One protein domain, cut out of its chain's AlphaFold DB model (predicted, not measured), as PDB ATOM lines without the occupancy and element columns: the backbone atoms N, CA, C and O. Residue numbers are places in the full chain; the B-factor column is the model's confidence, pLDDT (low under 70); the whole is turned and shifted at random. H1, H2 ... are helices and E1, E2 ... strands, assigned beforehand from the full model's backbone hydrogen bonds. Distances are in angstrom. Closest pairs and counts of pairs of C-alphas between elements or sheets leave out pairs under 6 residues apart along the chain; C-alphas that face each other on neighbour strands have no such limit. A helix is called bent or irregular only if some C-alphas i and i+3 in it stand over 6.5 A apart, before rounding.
ATOM      1  N   ARG A   9      -7.147  43.084 -29.291       91.25
ATOM      2  CA  ARG A   9      -7.608  41.713 -29.074       91.25
ATOM      3  C   ARG A   9      -6.790  41.032 -27.987       91.25
ATOM      4  O   ARG A   9      -5.562  41.081 -28.051       91.25
ATOM      5  N   PHE A  10      -7.457  40.348 -27.062       89.81
ATOM      6  CA  PHE A  10      -6.871  39.444 -26.068       89.81
ATOM      7  C   PHE A  10      -7.495  38.051 -26.174       89.81
ATOM      8  O   PHE A  10      -8.670  37.909 -26.520       89.81
ATOM      9  N   LEU A  11      -6.703  37.022 -25.872       86.56
ATOM     10  CA  LEU A  11      -7.194  35.650 -25.778       86.56
ATOM     11  C   LEU A  11      -7.897  35.447 -24.429       86.56
ATOM     12  O   LEU A  11      -7.341  35.828 -23.402       86.56
ATOM     13  N   LYS A  12      -9.062  34.790 -24.430       81.19
ATOM     14  CA  LYS A  12      -9.656  34.228 -23.209       81.19
ATOM     15  C   LYS A  12      -9.019  32.868 -22.947       81.19
ATOM     16  O   LYS A  12      -9.179  31.964 -23.766       81.19
ATOM     17  N   THR A  13      -8.332  32.658 -21.824       72.00
ATOM     18  CA  THR A  13      -7.747  31.335 -21.514       72.00
ATOM     19  C   THR A  13      -8.771  30.317 -21.009       72.00
ATOM     20  O   THR A  13      -8.394  29.332 -20.381       72.00
ATOM     21  N   HIS A  14     -10.069  30.521 -21.264       58.25
ATOM     22  CA  HIS A  14     -11.108  29.776 -20.561       58.25
ATOM     23  C   HIS A  14     -11.175  28.283 -20.901       58.25
ATOM     24  O   HIS A  14     -11.808  27.555 -20.151       58.25
ATOM     25  N   ASN A  15     -10.490  27.823 -21.950       52.38
ATOM     26  CA  ASN A  15     -10.123  26.427 -22.172       52.38
ATOM     27  C   ASN A  15      -8.949  26.411 -23.150       52.38
ATOM     28  O   ASN A  15      -9.072  26.903 -24.270       52.38
ATOM     29  N   GLY A  16      -7.795  25.928 -22.693       52.56
ATOM     30  CA  GLY A  16      -6.566  25.926 -23.476       52.56
ATOM     31  C   GLY A  16      -6.760  25.255 -24.828       52.56
ATOM     32  O   GLY A  16      -7.107  24.082 -24.882       52.56
ATOM     33  N   ASP A  17      -6.489  25.982 -25.908       50.50
ATOM     34  CA  ASP A  17      -6.216  25.327 -27.174       50.50
ATOM     35  C   ASP A  17      -5.246  26.120 -28.050       50.50
ATOM     36  O   ASP A  17      -5.166  27.350 -28.027       50.50
ATOM     37  N   ALA A  18      -4.453  25.370 -28.808       47.72
ATOM     38  CA  ALA A  18      -3.219  25.787 -29.468       47.72
ATOM     39  C   ALA A  18      -3.402  26.719 -30.691       47.72
ATOM     40  O   ALA A  18      -2.454  26.934 -31.454       47.72
ATOM     41  N   SER A  19      -4.584  27.311 -30.893       53.66
ATOM     42  CA  SER A  19      -4.898  28.154 -32.060       53.66
ATOM     43  C   SER A  19      -4.377  29.598 -31.964       53.66
ATOM     44  O   SER A  19      -4.490  30.354 -32.928       53.66
ATOM     45  N   LEU A  20      -3.698  29.955 -30.861       55.91
ATOM     46  CA  LEU A  20      -2.992  31.228 -30.611       55.91
ATOM     47  C   LEU A  20      -2.207  31.790 -31.812       55.91
ATOM     48  O   LEU A  20      -2.072  33.004 -31.949       55.91
ATOM     49  N   LYS A  21      -1.664  30.918 -32.671       53.84
ATOM     50  CA  LYS A  21      -0.830  31.302 -33.822       53.84
ATOM     51  C   LYS A  21      -1.612  31.665 -35.090       53.84
ATOM     52  O   LYS A  21      -0.989  32.122 -36.042       53.84
ATOM     53  N   GLN A  22      -2.926  31.440 -35.143       61.28
ATOM     54  CA  GLN A  22      -3.708  31.615 -36.376       61.28
ATOM     55  C   GLN A  22      -4.401  32.977 -36.481       61.28
ATOM     56  O   GLN A  22      -4.700  33.419 -37.590       61.28
ATOM     57  N   ASP A  23      -4.623  33.674 -35.364       77.62
ATOM     58  CA  ASP A  23      -5.231  35.002 -35.398       77.62
ATOM     59  C   ASP A  23      -4.172  36.087 -35.667       77.62
ATOM     60  O   ASP A  23      -3.330  36.422 -34.824       77.62
ATOM     61  N   CYS A  24      -4.212  36.637 -36.882       80.00
ATOM     62  CA  CYS A  24      -3.272  37.663 -37.330       80.00
ATOM     63  C   CYS A  24      -3.451  39.002 -36.600       80.00
ATOM     64  O   CYS A  24      -2.497  39.774 -36.521       80.00
ATOM     65  N   LEU A  25      -4.636  39.289 -36.041       82.56
ATOM     66  CA  LEU A  25      -4.860  40.501 -35.253       82.56
ATOM     67  C   LEU A  25      -4.212  40.368 -33.878       82.56
ATOM     68  O   LEU A  25      -3.479  41.271 -33.478       82.56
ATOM     69  N   LEU A  26      -4.424  39.237 -33.197       85.62
ATOM     70  CA  LEU A  26      -3.863  38.943 -31.878       85.62
ATOM     71  C   LEU A  26      -2.334  39.067 -31.876       85.62
ATOM     72  O   LEU A  26      -1.765  39.679 -30.974       85.62
ATOM     73  N   THR A  27      -1.697  38.507 -32.905       85.00
ATOM     74  CA  THR A  27      -0.234  38.407 -33.040       85.00
ATOM     75  C   THR A  27       0.411  39.580 -33.780       85.00
ATOM     76  O   THR A  27       1.638  39.645 -33.865       85.00
ATOM     77  N   SER A  28      -0.379  40.527 -34.297       88.44
ATOM     78  CA  SER A  28       0.167  41.707 -34.972       88.44
ATOM     79  C   SER A  28       1.017  42.556 -34.025       88.44
ATOM     80  O   SER A  28       0.666  42.764 -32.861       88.44
ATOM     81  N   GLU A  29       2.113  43.118 -34.538       89.31
ATOM     82  CA  GLU A  29       3.007  43.972 -33.749       89.31
ATOM     83  C   GLU A  29       2.251  45.151 -33.114       89.31
ATOM     84  O   GLU A  29       2.446  45.461 -31.939       89.31
ATOM     85  N   THR A  30       1.338  45.780 -33.858       88.69
ATOM     86  CA  THR A  30       0.498  46.868 -33.344       88.69
ATOM     87  C   THR A  30      -0.336  46.413 -32.149       88.69
ATOM     88  O   THR A  30      -0.321  47.084 -31.117       88.69
ATOM     89  N   ASN A  31      -1.026  45.275 -32.254       90.38
ATOM     90  CA  ASN A  31      -1.849  44.755 -31.167       90.38
ATOM     91  C   ASN A  31      -1.004  44.415 -29.935       90.38
ATOM     92  O   ASN A  31      -1.341  44.854 -28.840       90.38
ATOM     93  N   LEU A  32       0.136  43.736 -30.112       89.62
ATOM     94  CA  LEU A  32       1.051  43.388 -29.016       89.62
ATOM     95  C   LEU A  32       1.535  44.625 -28.250       89.62
ATOM     96  O   LEU A  32       1.564  44.633 -27.018       89.62
ATOM     97  N   ARG A  33       1.871  45.712 -28.954       89.81
ATOM     98  CA  ARG A  33       2.279  46.947 -28.276       89.81
ATOM     99  C   ARG A  33       1.115  47.604 -27.516       89.81
ATOM    100  O   ARG A  33       1.333  48.134 -26.428       89.81
ATOM    101  N   TRP A  34      -0.113  47.536 -28.033       90.12
ATOM    102  CA  TRP A  34      -1.306  48.015 -27.321       90.12
ATOM    103  C   TRP A  34      -1.674  47.154 -26.108       90.12
ATOM    104  O   TRP A  34      -2.065  47.702 -25.078       90.12
ATOM    105  N   GLN A  35      -1.494  45.834 -26.183       90.62
ATOM    106  CA  GLN A  35      -1.644  44.956 -25.020       90.62
ATOM    107  C   GLN A  35      -0.655  45.344 -23.913       90.62
ATOM    108  O   GLN A  35      -1.047  45.493 -22.756       90.62
ATOM    109  N   ASN A  36       0.611  45.590 -24.271       89.81
ATOM    110  CA  ASN A  36       1.622  46.066 -23.326       89.81
ATOM    111  C   ASN A  36       1.246  47.419 -22.710       89.81
ATOM    112  O   ASN A  36       1.407  47.612 -21.507       89.81
ATOM    113  N   PHE A  37       0.693  48.338 -23.501       89.25
ATOM    114  CA  PHE A  37       0.189  49.603 -22.975       89.25
ATOM    115  C   PHE A  37      -0.951  49.409 -21.962       89.25
ATOM    116  O   PHE A  37      -0.917  50.004 -20.886       89.25
ATOM    117  N   LEU A  38      -1.928  48.543 -22.252       91.19
ATOM    118  CA  LEU A  38      -3.013  48.229 -21.314       91.19
ATOM    119  C   LEU A  38      -2.496  47.579 -20.022       91.19
ATOM    120  O   LEU A  38      -2.966  47.921 -18.936       91.19
ATOM    121  N   ASN A  39      -1.489  46.705 -20.115       90.50
ATOM    122  CA  ASN A  39      -0.804  46.153 -18.943       90.50
ATOM    123  C   ASN A  39      -0.164  47.272 -18.105       90.50
ATOM    124  O   ASN A  39      -0.375  47.332 -16.894       90.50
ATOM    125  N   ASN A  40       0.550  48.204 -18.746       88.31
ATOM    126  CA  ASN A  40       1.172  49.342 -18.069       88.31
ATOM    127  C   ASN A  40       0.137  50.250 -17.395       88.31
ATOM    128  O   ASN A  40       0.330  50.641 -16.247       88.31
ATOM    129  N   LEU A  41      -0.983  50.547 -18.061       88.50
ATOM    130  CA  LEU A  41      -2.076  51.315 -17.459       88.50
ATOM    131  C   LEU A  41      -2.637  50.630 -16.214       88.50
ATOM    132  O   LEU A  41      -2.869  51.292 -15.202       88.50
ATOM    133  N   LEU A  42      -2.837  49.313 -16.267       88.06
ATOM    134  CA  LEU A  42      -3.341  48.550 -15.131       88.06
ATOM    135  C   LEU A  42      -2.351  48.576 -13.954       88.06
ATOM    136  O   LEU A  42      -2.767  48.752 -12.810       88.06
ATOM    137  N   ILE A  43      -1.046  48.479 -14.227       86.69
ATOM    138  CA  ILE A  43       0.025  48.604 -13.224       86.69
ATOM    139  C   ILE A  43       0.042  50.007 -12.606       86.69
ATOM    140  O   ILE A  43       0.092  50.154 -11.383       86.69
ATOM    141  N   VAL A  44      -0.018  51.052 -13.432       84.69
ATOM    142  CA  VAL A  44      -0.002  52.443 -12.961       84.69
ATOM    143  C   VAL A  44      -1.241  52.742 -12.123       84.69
ATOM    144  O   VAL A  44      -1.115  53.285 -11.025       84.69
ATOM    145  N   SER A  45      -2.420  52.322 -12.583       81.81
ATOM    146  CA  SER A  45      -3.664  52.459 -11.828       81.81
ATOM    147  C   SER A  45      -3.594  51.691 -10.498       81.81
ATOM    148  O   SER A  45      -3.881  52.243  -9.435       81.81
ATOM    149  N   TYR A  46      -3.058  50.467 -10.497       82.44
ATOM    150  CA  TYR A  46      -2.798  49.712  -9.267       82.44
ATOM    151  C   TYR A  46      -1.887  50.468  -8.281       82.44
ATOM    152  O   TYR A  46      -2.189  50.551  -7.086       82.44
ATOM    153  N   HIS A  47      -0.787  51.056  -8.758       83.38
ATOM    154  CA  HIS A  47       0.122  51.849  -7.923       83.38
ATOM    155  C   HIS A  47      -0.465  53.169  -7.448       83.38
ATOM    156  O   HIS A  47      -0.057  53.660  -6.395       83.38
ATOM    157  N   HIS A  48      -1.389  53.748  -8.206       78.62
ATOM    158  CA  HIS A  48      -2.115  54.935  -7.791       78.62
ATOM    159  C   HIS A  48      -3.014  54.635  -6.581       78.62
ATOM    160  O   HIS A  48      -3.101  55.439  -5.657       78.62
ATOM    161  N   HIS A  49      -3.621  53.445  -6.538       73.69
ATOM    162  CA  HIS A  49      -4.561  53.068  -5.479       73.69
ATOM    163  C   HIS A  49      -3.930  52.378  -4.256       73.69
ATOM    164  O   HIS A  49      -4.553  52.350  -3.193       73.69
ATOM    165  N   LYS A  50      -2.706  51.838  -4.343       75.38
ATOM    166  CA  LYS A  50      -2.049  51.163  -3.207       75.38
ATOM    167  C   LYS A  50      -0.946  51.991  -2.547       75.38
ATOM    168  O   LYS A  50       0.000  52.424  -3.194       75.38
ATOM    169  N   LYS A  51      -1.004  52.074  -1.208       66.50
ATOM    170  CA  LYS A  51       0.037  52.695  -0.362       66.50
ATOM    171  C   LYS A  51       1.401  51.994  -0.472       66.50
ATOM    172  O   LYS A  51       2.424  52.668  -0.487       66.50
ATOM    173  N   ASN A  52       1.417  50.665  -0.607       69.75
ATOM    174  CA  ASN A  52       2.646  49.871  -0.710       69.75
ATOM    175  C   ASN A  52       2.881  49.442  -2.162       69.75
ATOM    176  O   ASN A  52       2.296  48.468  -2.646       69.75
ATOM    177  N   LYS A  53       3.722  50.202  -2.871       74.31
ATOM    178  CA  LYS A  53       4.051  49.963  -4.282       74.31
ATOM    179  C   LYS A  53       5.056  48.814  -4.410       74.31
ATOM    180  O   LYS A  53       6.219  48.954  -4.048       74.31
ATOM    181  N   VAL A  54       4.608  47.679  -4.946       77.56
ATOM    182  CA  VAL A  54       5.504  46.601  -5.403       77.56
ATOM    183  C   VAL A  54       6.245  47.093  -6.648       77.56
ATOM    184  O   VAL A  54       5.602  47.638  -7.529       77.56
ATOM    185  N   LYS A  55       7.569  46.924  -6.755       72.50
ATOM    186  CA  LYS A  55       8.330  47.465  -7.903       72.50
ATOM    187  C   LYS A  55       7.858  46.929  -9.263       72.50
ATOM    188  O   LYS A  55       7.783  47.710 -10.196       72.50
ATOM    189  N   ASN A  56       7.529  45.639  -9.339       70.62
ATOM    190  CA  ASN A  56       7.045  44.959 -10.543       70.62
ATOM    191  C   ASN A  56       5.897  44.020 -10.150       70.62
ATOM    192  O   ASN A  56       6.148  42.855  -9.834       70.62
ATOM    193  N   PRO A  57       4.657  44.515 -10.042       77.94
ATOM    194  CA  PRO A  57       3.544  43.642  -9.710       77.94
ATOM    195  C   PRO A  57       3.268  42.690 -10.890       77.94
ATOM    196  O   PRO A  57       3.268  43.122 -12.040       77.94
ATOM    197  N   ASP A  58       3.029  41.402 -10.608       81.50
ATOM    198  CA  ASP A  58       2.624  40.400 -11.612       81.50
ATOM    199  C   ASP A  58       1.173  40.653 -12.064       81.50
ATOM    200  O   ASP A  58       0.206  40.022 -11.614       81.50
ATOM    201  N   ILE A  59       1.012  41.687 -12.888       82.25
ATOM    202  CA  ILE A  59      -0.267  42.200 -13.360       82.25
ATOM    203  C   ILE A  59      -0.252  42.267 -14.884       82.25
ATOM    204  O   ILE A  59       0.578  42.939 -15.489       82.25
ATOM    205  N   SER A  60      -1.229  41.604 -15.498       88.19
ATOM    206  CA  SER A  60      -1.543  41.719 -16.919       88.19
ATOM    207  C   SER A  60      -3.048  41.864 -17.102       88.19
ATOM    208  O   SER A  60      -3.836  41.291 -16.351       88.19
ATOM    209  N   PHE A  61      -3.456  42.641 -18.097       89.94
ATOM    210  CA  PHE A  61      -4.854  42.878 -18.426       89.94
ATOM    211  C   PHE A  61      -5.579  41.564 -18.731       89.94
ATOM    212  O   PHE A  61      -6.659  41.335 -18.201       89.94
ATOM    213  N   GLN A  62      -4.940  40.652 -19.473       88.44
ATOM    214  CA  GLN A  62      -5.495  39.330 -19.769       88.44
ATOM    215  C   GLN A  62      -5.835  38.545 -18.490       88.44
ATOM    216  O   GLN A  62      -6.999  38.272 -18.227       88.44
ATOM    217  N   LYS A  63      -4.851  38.314 -17.617       86.81
ATOM    218  CA  LYS A  63      -5.042  37.532 -16.384       86.81
ATOM    219  C   LYS A  63      -6.028  38.179 -15.404       86.81
ATOM    220  O   LYS A  63      -6.698  37.488 -14.649       86.81
ATOM    221  N   HIS A  64      -6.061  39.511 -15.348       87.00
ATOM    222  CA  HIS A  64      -6.770  40.249 -14.295       87.00
ATOM    223  C   HIS A  64      -8.139  40.795 -14.703       87.00
ATOM    224  O   HIS A  64      -8.899  41.187 -13.820       87.00
ATOM    225  N   VAL A  65      -8.415  40.894 -16.002       88.19
ATOM    226  CA  VAL A  65      -9.643  41.489 -16.553       88.19
ATOM    227  C   VAL A  65     -10.322  40.553 -17.556       88.19
ATOM    228  O   VAL A  65     -11.531  40.635 -17.708       88.19
ATOM    229  N   ILE A  66      -9.591  39.668 -18.242       86.75
ATOM    230  CA  ILE A  66     -10.165  38.795 -19.285       86.75
ATOM    231  C   ILE A  66     -10.433  37.389 -18.765       86.75
ATOM    232  O   ILE A  66     -11.507  36.847 -18.984       86.75
ATOM    233  N   ASP A  67      -9.474  36.812 -18.045       85.12
ATOM    234  CA  ASP A  67      -9.554  35.431 -17.558       85.12
ATOM    235  C   ASP A  67     -10.347  35.308 -16.239       85.12
ATOM    236  O   ASP A  67     -10.323  34.268 -15.580       85.12
ATOM    237  N   VAL A  68     -11.038  36.378 -15.835       81.12
ATOM    238  CA  VAL A  68     -11.901  36.432 -14.649       81.12
ATOM    239  C   VAL A  68     -13.349  36.228 -15.093       81.12
ATOM    240  O   VAL A  68     -13.798  36.879 -16.025       81.12
ATOM    241  N   SER A  69     -14.086  35.343 -14.423       76.94
ATOM    242  CA  SER A  69     -15.495  35.049 -14.730       76.94
ATOM    243  C   SER A  69     -16.502  35.953 -14.006       76.94
ATOM    244  O   SER A  69     -17.701  35.857 -14.248       76.94
ATOM    245  N   ASP A  70     -16.028  36.807 -13.100       86.19
ATOM    246  CA  ASP A  70     -16.831  37.773 -12.353       86.19
ATOM    247  C   ASP A  70     -16.928  39.097 -13.130       86.19
ATOM    248  O   ASP A  70     -16.002  39.916 -13.120       86.19
ATOM    249  N   ASP A  71     -18.058  39.293 -13.810       83.44
ATOM    250  CA  ASP A  71     -18.335  40.480 -14.622       83.44
ATOM    251  C   ASP A  71     -18.306  41.785 -13.807       83.44
ATOM    252  O   ASP A  71     -17.848  42.815 -14.315       83.44
ATOM    253  N   ASP A  72     -18.715  41.758 -12.533       87.19
ATOM    254  CA  ASP A  72     -18.684  42.941 -11.666       87.19
ATOM    255  C   ASP A  72     -17.237  43.332 -11.352       87.19
ATOM    256  O   ASP A  72     -16.861  44.509 -11.428       87.19
ATOM    257  N   ALA A  73     -16.385  42.348 -11.055       86.06
ATOM    258  CA  ALA A  73     -14.961  42.579 -10.825       86.06
ATOM    259  C   ALA A  73     -14.258  43.120 -12.083       86.06
ATOM    260  O   ALA A  73     -13.398  44.009 -11.991       86.06
ATOM    261  N   ILE A  74     -14.633  42.620 -13.263       86.56
ATOM    262  CA  ILE A  74     -14.143  43.116 -14.554       86.56
ATOM    263  C   ILE A  74     -14.561  44.574 -14.755       86.56
ATOM    264  O   ILE A  74     -13.708  45.428 -15.027       86.56
ATOM    265  N   ALA A  75     -15.849  44.878 -14.579       88.12
ATOM    266  CA  ALA A  75     -16.396  46.219 -14.746       88.12
ATOM    267  C   ALA A  75     -15.714  47.226 -13.810       88.12
ATOM    268  O   ALA A  75     -15.295  48.296 -14.252       88.12
ATOM    269  N   GLN A  76     -15.506  46.861 -12.541       88.19
ATOM    270  CA  GLN A  76     -14.794  47.698 -11.572       88.19
ATOM    271  C   GLN A  76     -13.349  47.984 -11.998       88.19
ATOM    272  O   GLN A  76     -12.884  49.121 -11.897       88.19
ATOM    273  N   ARG A  77     -12.624  46.982 -12.512       88.75
ATOM    274  CA  ARG A  77     -11.241  47.167 -12.982       88.75
ATOM    275  C   ARG A  77     -11.163  48.048 -14.225       88.75
ATOM    276  O   ARG A  77     -10.307  48.931 -14.286       88.75
ATOM    277  N   ILE A  78     -12.053  47.847 -15.196       91.56
ATOM    278  CA  ILE A  78     -12.125  48.700 -16.391       91.56
ATOM    279  C   ILE A  78     -12.497  50.135 -16.002       91.56
ATOM    280  O   ILE A  78     -11.880  51.077 -16.508       91.56
ATOM    281  N   ALA A  79     -13.437  50.317 -15.072       91.31
ATOM    282  CA  ALA A  79     -13.815  51.629 -14.551       91.31
ATOM    283  C   ALA A  79     -12.634  52.329 -13.864       91.31
ATOM    284  O   ALA A  79     -12.403  53.511 -14.100       91.31
ATOM    285  N   LEU A  80     -11.828  51.601 -13.086       89.31
ATOM    286  CA  LEU A  80     -10.630  52.131 -12.425       89.31
ATOM    287  C   LEU A  80      -9.569  52.614 -13.431       89.31
ATOM    288  O   LEU A  80      -8.987  53.689 -13.269       89.31
ATOM    289  N   ILE A  81      -9.309  51.838 -14.489       91.56
ATOM    290  CA  ILE A  81      -8.384  52.249 -15.558       91.56
ATOM    291  C   ILE A  81      -8.940  53.462 -16.308       91.56
ATOM    292  O   ILE A  81      -8.211  54.416 -16.572       91.56
ATOM    293  N   SER A  82     -10.235  53.445 -16.617       93.75
ATOM    294  CA  SER A  82     -10.916  54.536 -17.319       93.75
ATOM    295  C   SER A  82     -10.911  55.826 -16.498       93.75
ATOM    296  O   SER A  82     -10.600  56.892 -17.018       93.75
ATOM    297  N   TYR A  83     -11.131  55.729 -15.185       91.81
ATOM    298  CA  TYR A  83     -11.003  56.851 -14.264       91.81
ATOM    299  C   TYR A  83      -9.592  57.443 -14.301       91.81
ATOM    300  O   TYR A  83      -9.452  58.660 -14.416       91.81
ATOM    301  N   TYR A  84      -8.555  56.599 -14.265       90.62
ATOM    302  CA  TYR A  84      -7.169  57.051 -14.363       90.62
ATOM    303  C   TYR A  84      -6.884  57.768 -15.694       90.62
ATOM    304  O   TYR A  84      -6.344  58.876 -15.703       90.62
ATOM    305  N   LEU A  85      -7.297  57.171 -16.816       91.88
ATOM    306  CA  LEU A  85      -7.156  57.770 -18.144       91.88
ATOM    307  C   LEU A  85      -7.818  59.144 -18.211       91.88
ATOM    308  O   LEU A  85      -7.176  60.118 -18.595       91.88
ATOM    309  N   SER A  86      -9.080  59.220 -17.800       93.31
ATOM    310  CA  SER A  86      -9.888  60.427 -17.911       93.31
ATOM    311  C   SER A  86      -9.454  61.531 -16.948       93.31
ATOM    312  O   SER A  86      -9.371  62.685 -17.343       93.31
ATOM    313  N   ASN A  87      -9.170  61.205 -15.684       91.69
ATOM    314  CA  ASN A  87      -8.997  62.215 -14.631       91.69
ATOM    315  C   ASN A  87      -7.537  62.583 -14.362       91.69
ATOM    316  O   ASN A  87      -7.283  63.602 -13.718       91.69
ATOM    317  N   TYR A  88      -6.582  61.788 -14.849       89.12
ATOM    318  CA  TYR A  88      -5.156  62.041 -14.634       89.12
ATOM    319  C   TYR A  88      -4.409  62.212 -15.944       89.12
ATOM    320  O   TYR A  88      -3.714  63.210 -16.116       89.12
ATOM    321  N   LEU A  89      -4.544  61.266 -16.876       90.31
ATOM    322  CA  LEU A  89      -3.740  61.307 -18.095       90.31
ATOM    323  C   LEU A  89      -4.272  62.340 -19.098       90.31
ATOM    324  O   LEU A  89      -3.496  63.136 -19.624       90.31
ATOM    325  N   PHE A  90      -5.586  62.370 -19.322       93.94
ATOM    326  CA  PHE A  90      -6.230  63.136 -20.398       93.94
ATOM    327  C   PHE A  90      -7.203  64.223 -19.932       93.94
ATOM    328  O   PHE A  90      -7.934  64.774 -20.752       93.94
ATOM    329  N   LYS A  91      -7.190  64.569 -18.642       93.75
ATOM    330  CA  LYS A  91      -8.137  65.519 -18.038       93.75
ATOM    331  C   LYS A  91      -8.230  66.866 -18.763       93.75
ATOM    332  O   LYS A  91      -9.307  67.430 -18.876       93.75
ATOM    333  N   GLU A  92      -7.097  67.379 -19.229       94.44
ATOM    334  CA  GLU A  92      -7.024  68.686 -19.895       94.44
ATOM    335  C   GLU A  92      -7.276  68.599 -21.415       94.44
ATOM    336  O   GLU A  92      -7.291  69.620 -22.098       94.44
ATOM    337  N   ASP A  93      -7.450  67.391 -21.964       93.75
ATOM    338  CA  ASP A  93      -7.577  67.162 -23.409       93.75
ATOM    339  C   ASP A  93      -8.981  66.735 -23.844       93.75
ATOM    340  O   ASP A  93      -9.415  67.090 -24.946       93.75
ATOM    341  N   PHE A  94      -9.658  65.931 -23.021       94.56
ATOM    342  CA  PHE A  94     -10.949  65.311 -23.319       94.56
ATOM    343  C   PHE A  94     -11.898  65.472 -22.127       94.56
ATOM    344  O   PHE A  94     -11.454  65.448 -20.982       94.56
ATOM    345  N   ASP A  95     -13.205  65.551 -22.393       94.81
ATOM    346  CA  ASP A  95     -14.218  65.512 -21.329       94.81
ATOM    347  C   ASP A  95     -14.166  64.159 -20.609       94.81
ATOM    348  O   ASP A  95     -14.322  64.072 -19.393       94.81
ATOM    349  N   GLU A  96     -13.965  63.089 -21.388       95.31
ATOM    350  CA  GLU A  96     -13.840  61.731 -20.883       95.31
ATOM    351  C   GLU A  96     -12.959  60.868 -21.794       95.31
ATOM    352  O   GLU A  96     -12.969  61.019 -23.019       95.31
ATOM    353  N   CYS A  97     -12.222  59.926 -21.204       94.62
ATOM    354  CA  CYS A  97     -11.487  58.896 -21.935       94.62
ATOM    355  C   CYS A  97     -11.567  57.553 -21.208       94.62
ATOM    356  O   CYS A  97     -11.138  57.445 -20.061       94.62
ATOM    357  N   TYR A  98     -12.053  56.517 -21.888       94.56
ATOM    358  CA  TYR A  98     -12.299  55.215 -21.270       94.56
ATOM    359  C   TYR A  98     -12.078  54.045 -22.231       94.56
ATOM    360  O   TYR A  98     -11.929  54.221 -23.442       94.56
ATOM    361  N   ILE A  99     -12.034  52.836 -21.672       93.50
ATOM    362  CA  ILE A  99     -11.934  51.584 -22.428       93.50
ATOM    363  C   ILE A  99     -13.328  50.967 -22.527       93.50
ATOM    364  O   ILE A  99     -14.012  50.811 -21.520       93.50
ATOM    365  N   ALA A 100     -13.729  50.584 -23.734       92.62
ATOM    366  CA  ALA A 100     -14.960  49.853 -23.994       92.62
ATOM    367  C   ALA A 100     -14.648  48.438 -24.494       92.62
ATOM    368  O   ALA A 100     -13.717  48.236 -25.280       92.62
ATOM    369  N   LYS A 101     -15.445  47.468 -24.039       89.56
ATOM    370  CA  LYS A 101     -15.438  46.087 -24.528       89.56
ATOM    371  C   LYS A 101     -16.315  45.996 -25.780       89.56
ATOM    372  O   LYS A 101     -17.418  46.536 -25.802       89.56
ATOM    373  N   CYS A 102     -15.839  45.322 -26.820       87.06
ATOM    374  CA  CYS A 102     -16.663  44.957 -27.967       87.06
ATOM    375  C   CYS A 102     -17.516  43.726 -27.645       87.06
ATOM    376  O   CYS A 102     -17.078  42.843 -26.908       87.06
ATOM    377  N   TYR A 103     -18.676  43.600 -28.295       75.81
ATOM    378  CA  TYR A 103     -19.353  42.307 -28.403       75.81
ATOM    379  C   TYR A 103     -18.432  41.343 -29.161       75.81
ATOM    380  O   TYR A 103     -18.080  41.594 -30.316       75.81
ATOM    381  N   SER A 104     -17.966  40.303 -28.474       65.69
ATOM    382  CA  SER A 104     -16.874  39.442 -28.925       65.69
ATOM    383  C   SER A 104     -17.318  37.988 -29.093       65.69
ATOM    384  O   SER A 104     -18.373  37.576 -28.619       65.69
ATOM    385  N   SER A 105     -16.496  37.218 -29.805       71.44
ATOM    386  CA  SER A 105     -16.606  35.761 -29.908       71.44
ATOM    387  C   SER A 105     -16.261  35.070 -28.584       71.44
ATOM    388  O   SER A 105     -15.494  35.608 -27.783       71.44
ATOM    389  N   ASP A 106     -16.681  33.820 -28.414       74.06
ATOM    390  CA  ASP A 106     -16.408  33.040 -27.197       74.06
ATOM    391  C   ASP A 106     -14.912  32.866 -26.879       74.06
ATOM    392  O   ASP A 106     -14.540  32.769 -25.714       74.06
ATOM    393  N   SER A 107     -14.032  32.890 -27.886       80.00
ATOM    394  CA  SER A 107     -12.589  32.641 -27.715       80.00
ATOM    395  C   SER A 107     -11.732  33.891 -27.461       80.00
ATOM    396  O   SER A 107     -10.582  33.774 -27.042       80.00
ATOM    397  N   PHE A 108     -12.256  35.096 -27.703       85.62
ATOM    398  CA  PHE A 108     -11.478  36.342 -27.645       85.62
ATOM    399  C   PHE A 108     -12.265  37.461 -26.984       85.62
ATOM    400  O   PHE A 108     -13.488  37.475 -27.049       85.62
ATOM    401  N   ASP A 109     -11.563  38.433 -26.412       88.00
ATOM    402  CA  ASP A 109     -12.145  39.731 -26.085       88.00
ATOM    403  C   ASP A 109     -11.434  40.856 -26.828       88.00
ATOM    404  O   ASP A 109     -10.206  40.956 -26.840       88.00
ATOM    405  N   ASP A 110     -12.244  41.709 -27.447       90.50
ATOM    406  CA  ASP A 110     -11.811  42.871 -28.209       90.50
ATOM    407  C   ASP A 110     -12.148  44.140 -27.412       90.50
ATOM    408  O   ASP A 110     -13.233  44.256 -26.841       90.50
ATOM    409  N   PHE A 111     -11.233  45.107 -27.400       92.06
ATOM    410  CA  PHE A 111     -11.386  46.383 -26.698       92.06
ATOM    411  C   PHE A 111     -11.020  47.561 -27.584       92.06
ATOM    412  O   PHE A 111     -10.206  47.444 -28.496       92.06
ATOM    413  N   TYR A 112     -11.557  48.734 -27.281       92.75
ATOM    414  CA  TYR A 112     -11.135  49.980 -27.908       92.75
ATOM    415  C   TYR A 112     -11.251  51.144 -26.934       92.75
ATOM    416  O   TYR A 112     -11.971  51.083 -25.938       92.75
ATOM    417  N   PHE A 113     -10.535  52.223 -27.232       93.88
ATOM    418  CA  PHE A 113     -10.661  53.468 -26.489       93.88
ATOM    419  C   PHE A 113     -11.809  54.299 -27.044       93.88
ATOM    420  O   PHE A 113     -11.944  54.452 -28.263       93.88
ATOM    421  N   VAL A 114     -12.597  54.873 -26.147       95.25
ATOM    422  CA  VAL A 114     -13.589  55.896 -26.456       95.25
ATOM    423  C   VAL A 114     -13.119  57.205 -25.861       95.25
ATOM    424  O   VAL A 114     -12.622  57.244 -24.736       95.25
ATOM    425  N   ILE A 115     -13.288  58.272 -26.632       95.25
ATOM    426  CA  ILE A 115     -13.083  59.632 -26.154       95.25
ATOM    427  C   ILE A 115     -14.377  60.422 -26.285       95.25
ATOM    428  O   ILE A 115     -15.153  60.216 -27.225       95.25
ATOM    429  N   LYS A 116     -14.588  61.325 -25.333       96.12
ATOM    430  CA  LYS A 116     -15.690  62.276 -25.313       96.12
ATOM    431  C   LYS A 116     -15.139  63.690 -25.381       96.12
ATOM    432  O   LYS A 116     -14.253  64.047 -24.607       96.12
ATOM    433  N   VAL A 117     -15.631  64.477 -26.333       93.88
ATOM    434  CA  VAL A 117     -15.210  65.868 -26.532       93.88
ATOM    435  C   VAL A 117     -16.419  66.720 -26.883       93.88
ATOM    436  O   VAL A 117     -17.148  66.403 -27.825       93.88
ATOM    437  N   ASN A 118     -16.606  67.820 -26.155       91.88
ATOM    438  CA  ASN A 118     -17.756  68.711 -26.283       91.88
ATOM    439  C   ASN A 118     -19.093  67.948 -26.217       91.88
ATOM    440  O   ASN A 118     -20.010  68.216 -26.990       91.88
ATOM    441  N   GLY A 119     -19.180  66.945 -25.342       90.50
ATOM    442  CA  GLY A 119     -20.373  66.110 -25.185       90.50
ATOM    443  C   GLY A 119     -20.559  64.998 -26.226       90.50
ATOM    444  O   GLY A 119     -21.429  64.152 -26.029       90.50
ATOM    445  N   PHE A 120     -19.740  64.933 -27.282       92.25
ATOM    446  CA  PHE A 120     -19.812  63.877 -28.298       92.25
ATOM    447  C   PHE A 120     -18.842  62.736 -27.995       92.25
ATOM    448  O   PHE A 120     -17.646  62.977 -27.838       92.25
ATOM    449  N   SER A 121     -19.343  61.499 -27.986       94.38
ATOM    450  CA  SER A 121     -18.542  60.287 -27.770       94.38
ATOM    451  C   SER A 121     -18.286  59.547 -29.079       94.38
ATOM    452  O   SER A 121     -19.209  59.321 -29.860       94.38
ATOM    453  N   PHE A 122     -17.045  59.122 -29.309       93.56
ATOM    454  CA  PHE A 122     -16.696  58.304 -30.471       93.56
ATOM    455  C   PHE A 122     -15.498  57.384 -30.193       93.56
ATOM    456  O   PHE A 122     -14.616  57.726 -29.396       93.56
ATOM    457  N   PRO A 123     -15.422  56.217 -30.863       93.19
ATOM    458  CA  PRO A 123     -14.236  55.375 -30.814       93.19
ATOM    459  C   PRO A 123     -13.011  56.148 -31.305       93.19
ATOM    460  O   PRO A 123     -13.036  56.747 -32.381       93.19
ATOM    461  N   LEU A 124     -11.913  56.100 -30.553       92.88
ATOM    462  CA  LEU A 124     -10.701  56.864 -30.846       92.88
ATOM    463  C   LEU A 124     -10.164  56.594 -32.261       92.88
ATOM    464  O   LEU A 124      -9.704  57.514 -32.937       92.88
ATOM    465  N   HIS A 125     -10.256  55.348 -32.735       89.81
ATOM    466  CA  HIS A 125      -9.802  54.957 -34.069       89.81
ATOM    467  C   HIS A 125     -10.660  55.553 -35.207       89.81
ATOM    468  O   HIS A 125     -10.128  55.798 -36.289       89.81
ATOM    469  N   LEU A 126     -11.945  55.844 -34.958       89.56
ATOM    470  CA  LEU A 126     -12.840  56.569 -35.878       89.56
ATOM    471  C   LEU A 126     -12.776  58.089 -35.680       89.56
ATOM    472  O   LEU A 126     -13.327  58.854 -36.468       89.56
ATOM    473  N   GLY A 127     -12.100  58.534 -34.623       83.19
ATOM    474  CA  GLY A 127     -11.993  59.929 -34.254       83.19
ATOM    475  C   GLY A 127     -11.156  60.779 -35.203       83.19
ATOM    476  O   GLY A 127     -10.296  60.307 -35.964       83.19
ATOM    477  N   ASN A 128     -11.356  62.095 -35.088       87.31
ATOM    478  CA  ASN A 128     -10.553  63.087 -35.795       87.31
ATOM    479  C   ASN A 128      -9.048  62.840 -35.554       87.31
ATOM    480  O   ASN A 128      -8.611  62.566 -34.432       87.31
ATOM    481  N   LYS A 129      -8.237  62.974 -36.614       89.81
ATOM    482  CA  LYS A 129      -6.771  62.823 -36.575       89.81
ATOM    483  C   LYS A 129      -6.119  63.665 -35.471       89.81
ATOM    484  O   LYS A 129      -5.117  63.234 -34.907       89.81
ATOM    485  N   LYS A 130      -6.683  64.836 -35.145       91.69
ATOM    486  CA  LYS A 130      -6.242  65.683 -34.025       91.69
ATOM    487  C   LYS A 130      -6.255  64.917 -32.697       91.69
ATOM    488  O   LYS A 130      -5.241  64.895 -32.012       91.69
ATOM    489  N   TYR A 131      -7.365  64.270 -32.354       91.38
ATOM    490  CA  TYR A 131      -7.510  63.605 -31.057       91.38
ATOM    491  C   TYR A 131      -6.655  62.349 -30.946       91.38
ATOM    492  O   TYR A 131      -6.048  62.114 -29.908       91.38
ATOM    493  N   ARG A 132      -6.508  61.604 -32.047       90.38
ATOM    494  CA  ARG A 132      -5.548  60.496 -32.112       90.38
ATOM    495  C   ARG A 132      -4.131  60.973 -31.802       90.38
ATOM    496  O   ARG A 132      -3.463  60.363 -30.980       90.38
ATOM    497  N   LYS A 133      -3.687  62.091 -32.393       90.31
ATOM    498  CA  LYS A 133      -2.361  62.667 -32.105       90.31
ATOM    499  C   LYS A 133      -2.186  63.050 -30.633       90.31
ATOM    500  O   LYS A 133      -1.138  62.747 -30.079       90.31
ATOM    501  N   ILE A 134      -3.195  63.677 -30.025       91.44
ATOM    502  CA  ILE A 134      -3.168  64.044 -28.600       91.44
ATOM    503  C   ILE A 134      -3.057  62.792 -27.724       91.44
ATOM    504  O   ILE A 134      -2.201  62.722 -26.845       91.44
ATOM    505  N   PHE A 135      -3.873  61.774 -28.013       90.50
ATOM    506  CA  PHE A 135      -3.819  60.496 -27.308       90.50
ATOM    507  C   PHE A 135      -2.421  59.878 -27.394       90.50
ATOM    508  O   PHE A 135      -1.833  59.499 -26.385       90.50
ATOM    509  N   TYR A 136      -1.847  59.865 -28.598       86.25
ATOM    510  CA  TYR A 136      -0.511  59.331 -28.826       86.25
ATOM    511  C   TYR A 136       0.592  60.050 -28.067       86.25
ATOM    512  O   TYR A 136       1.446  59.376 -27.501       86.25
ATOM    513  N   SER A 137       0.581  61.384 -28.028       88.19
ATOM    514  CA  SER A 137       1.650  62.161 -27.388       88.19
ATOM    515  C   SER A 137       1.754  61.977 -25.874       88.19
ATOM    516  O   SER A 137       2.715  62.449 -25.282       88.19
ATOM    517  N   LYS A 138       0.757  61.353 -25.238       86.88
ATOM    518  CA  LYS A 138       0.773  61.062 -23.798       86.88
ATOM    519  C   LYS A 138       1.060  59.599 -23.471       86.88
ATOM    520  O   LYS A 138       1.211  59.254 -22.304       86.88
ATOM    521  N   ILE A 139       1.073  58.741 -24.487       80.81
ATOM    522  CA  ILE A 139       1.195  57.287 -24.343       80.81
ATOM    523  C   ILE A 139       2.562  56.783 -24.814       80.81
ATOM    524  O   ILE A 139       3.042  55.774 -24.297       80.81
TER     525      ILE A 139
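Overview. This is residues 9 to 139 of the 140 residues of an uncharacterized protein of Bartonella krasnovii (UniProt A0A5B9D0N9). A long strand, E3, is the spine of a small antiparallel sheet, with E2 along it and the short strands E1 and E4 at different parts of its length. The helix H4 runs beside E2 at the sheet's edge, and the longest helix, H2, crosses H4 at nearly a right angle, while short H3 sits by E1 and H4. H1 and H5 lie toward opposite ends of the long axis. The printed part has 131 residues, with five named helices and four named strands in the order E1 H1 H2 H3 H4 E2 E3 E4 H5, in the mixed class; E2, E3 and E4 form a meander, each strand the antiparallel neighbour of the one before. It is compact, with a radius of gyration of the C-alphas of 15.3 A and spans of 44 by 38 by 27 A.

Arrangement. E1, residues 9 to 11, and E3, residues 108 to 117, are antiparallel at 148 degrees, with N 10 and O 109 2.8 A apart, within hydrogen-bond range. H1, residues 18 to 21, is irregular, with C-alphas 18 and 21 7.4 A apart, and is not on the sheet. H2, residues 29 to 49, only grazes the sheet with residues 31 to 38. H3, residues 61 to 66, touches H2, about perpendicular at 89 degrees; their closest C-alphas, Asn 39 and Phe 61, are 5.2 A apart. H4, residues 71 to 89, touches H2 with residues 80 to 84 alone, about perpendicular at 88 degrees; the closest C-alphas, Ser 45 and Ile 81, are 6.0 A apart. H4 stands at the sheet's level; its closest C-alpha to E2, residues 96 to 101, is that of Ser 82, 4.2 A from Tyr 98. E2 and E3 are an antiparallel hairpin at 161 degrees, with N 116 and O 96 2.8 A apart. E3 and E4, residues 120 to 123, are another at 150 degrees, with N 117 and O 120 2.9 A apart. H5, residues 129 to 137, is near E3. Every O i to N i+4 pair is within hydrogen-bond range in H2, H3, H4 and H5; H1 is too short for one.

Along the chain. E1 begins at C-alpha 9 (-7.608, 41.713, -29.074). From first to last C-alpha, H2 measures 30.6 A, H4 25.7 A, E2 16.1 A and E3 29.8 A. H5 ends at C-alpha 137 (1.650, 62.161, -27.388).

Size, cuts and confidence. The two farthest C-alphas, Ala 18 and Asn 118, are 45.4 A apart. The printed part has no cut, and the link H2 to H3 is long. Mean pLDDT of the printed part is 84.8; residues 14 to 22, 51 to 52 and 104 are under 70.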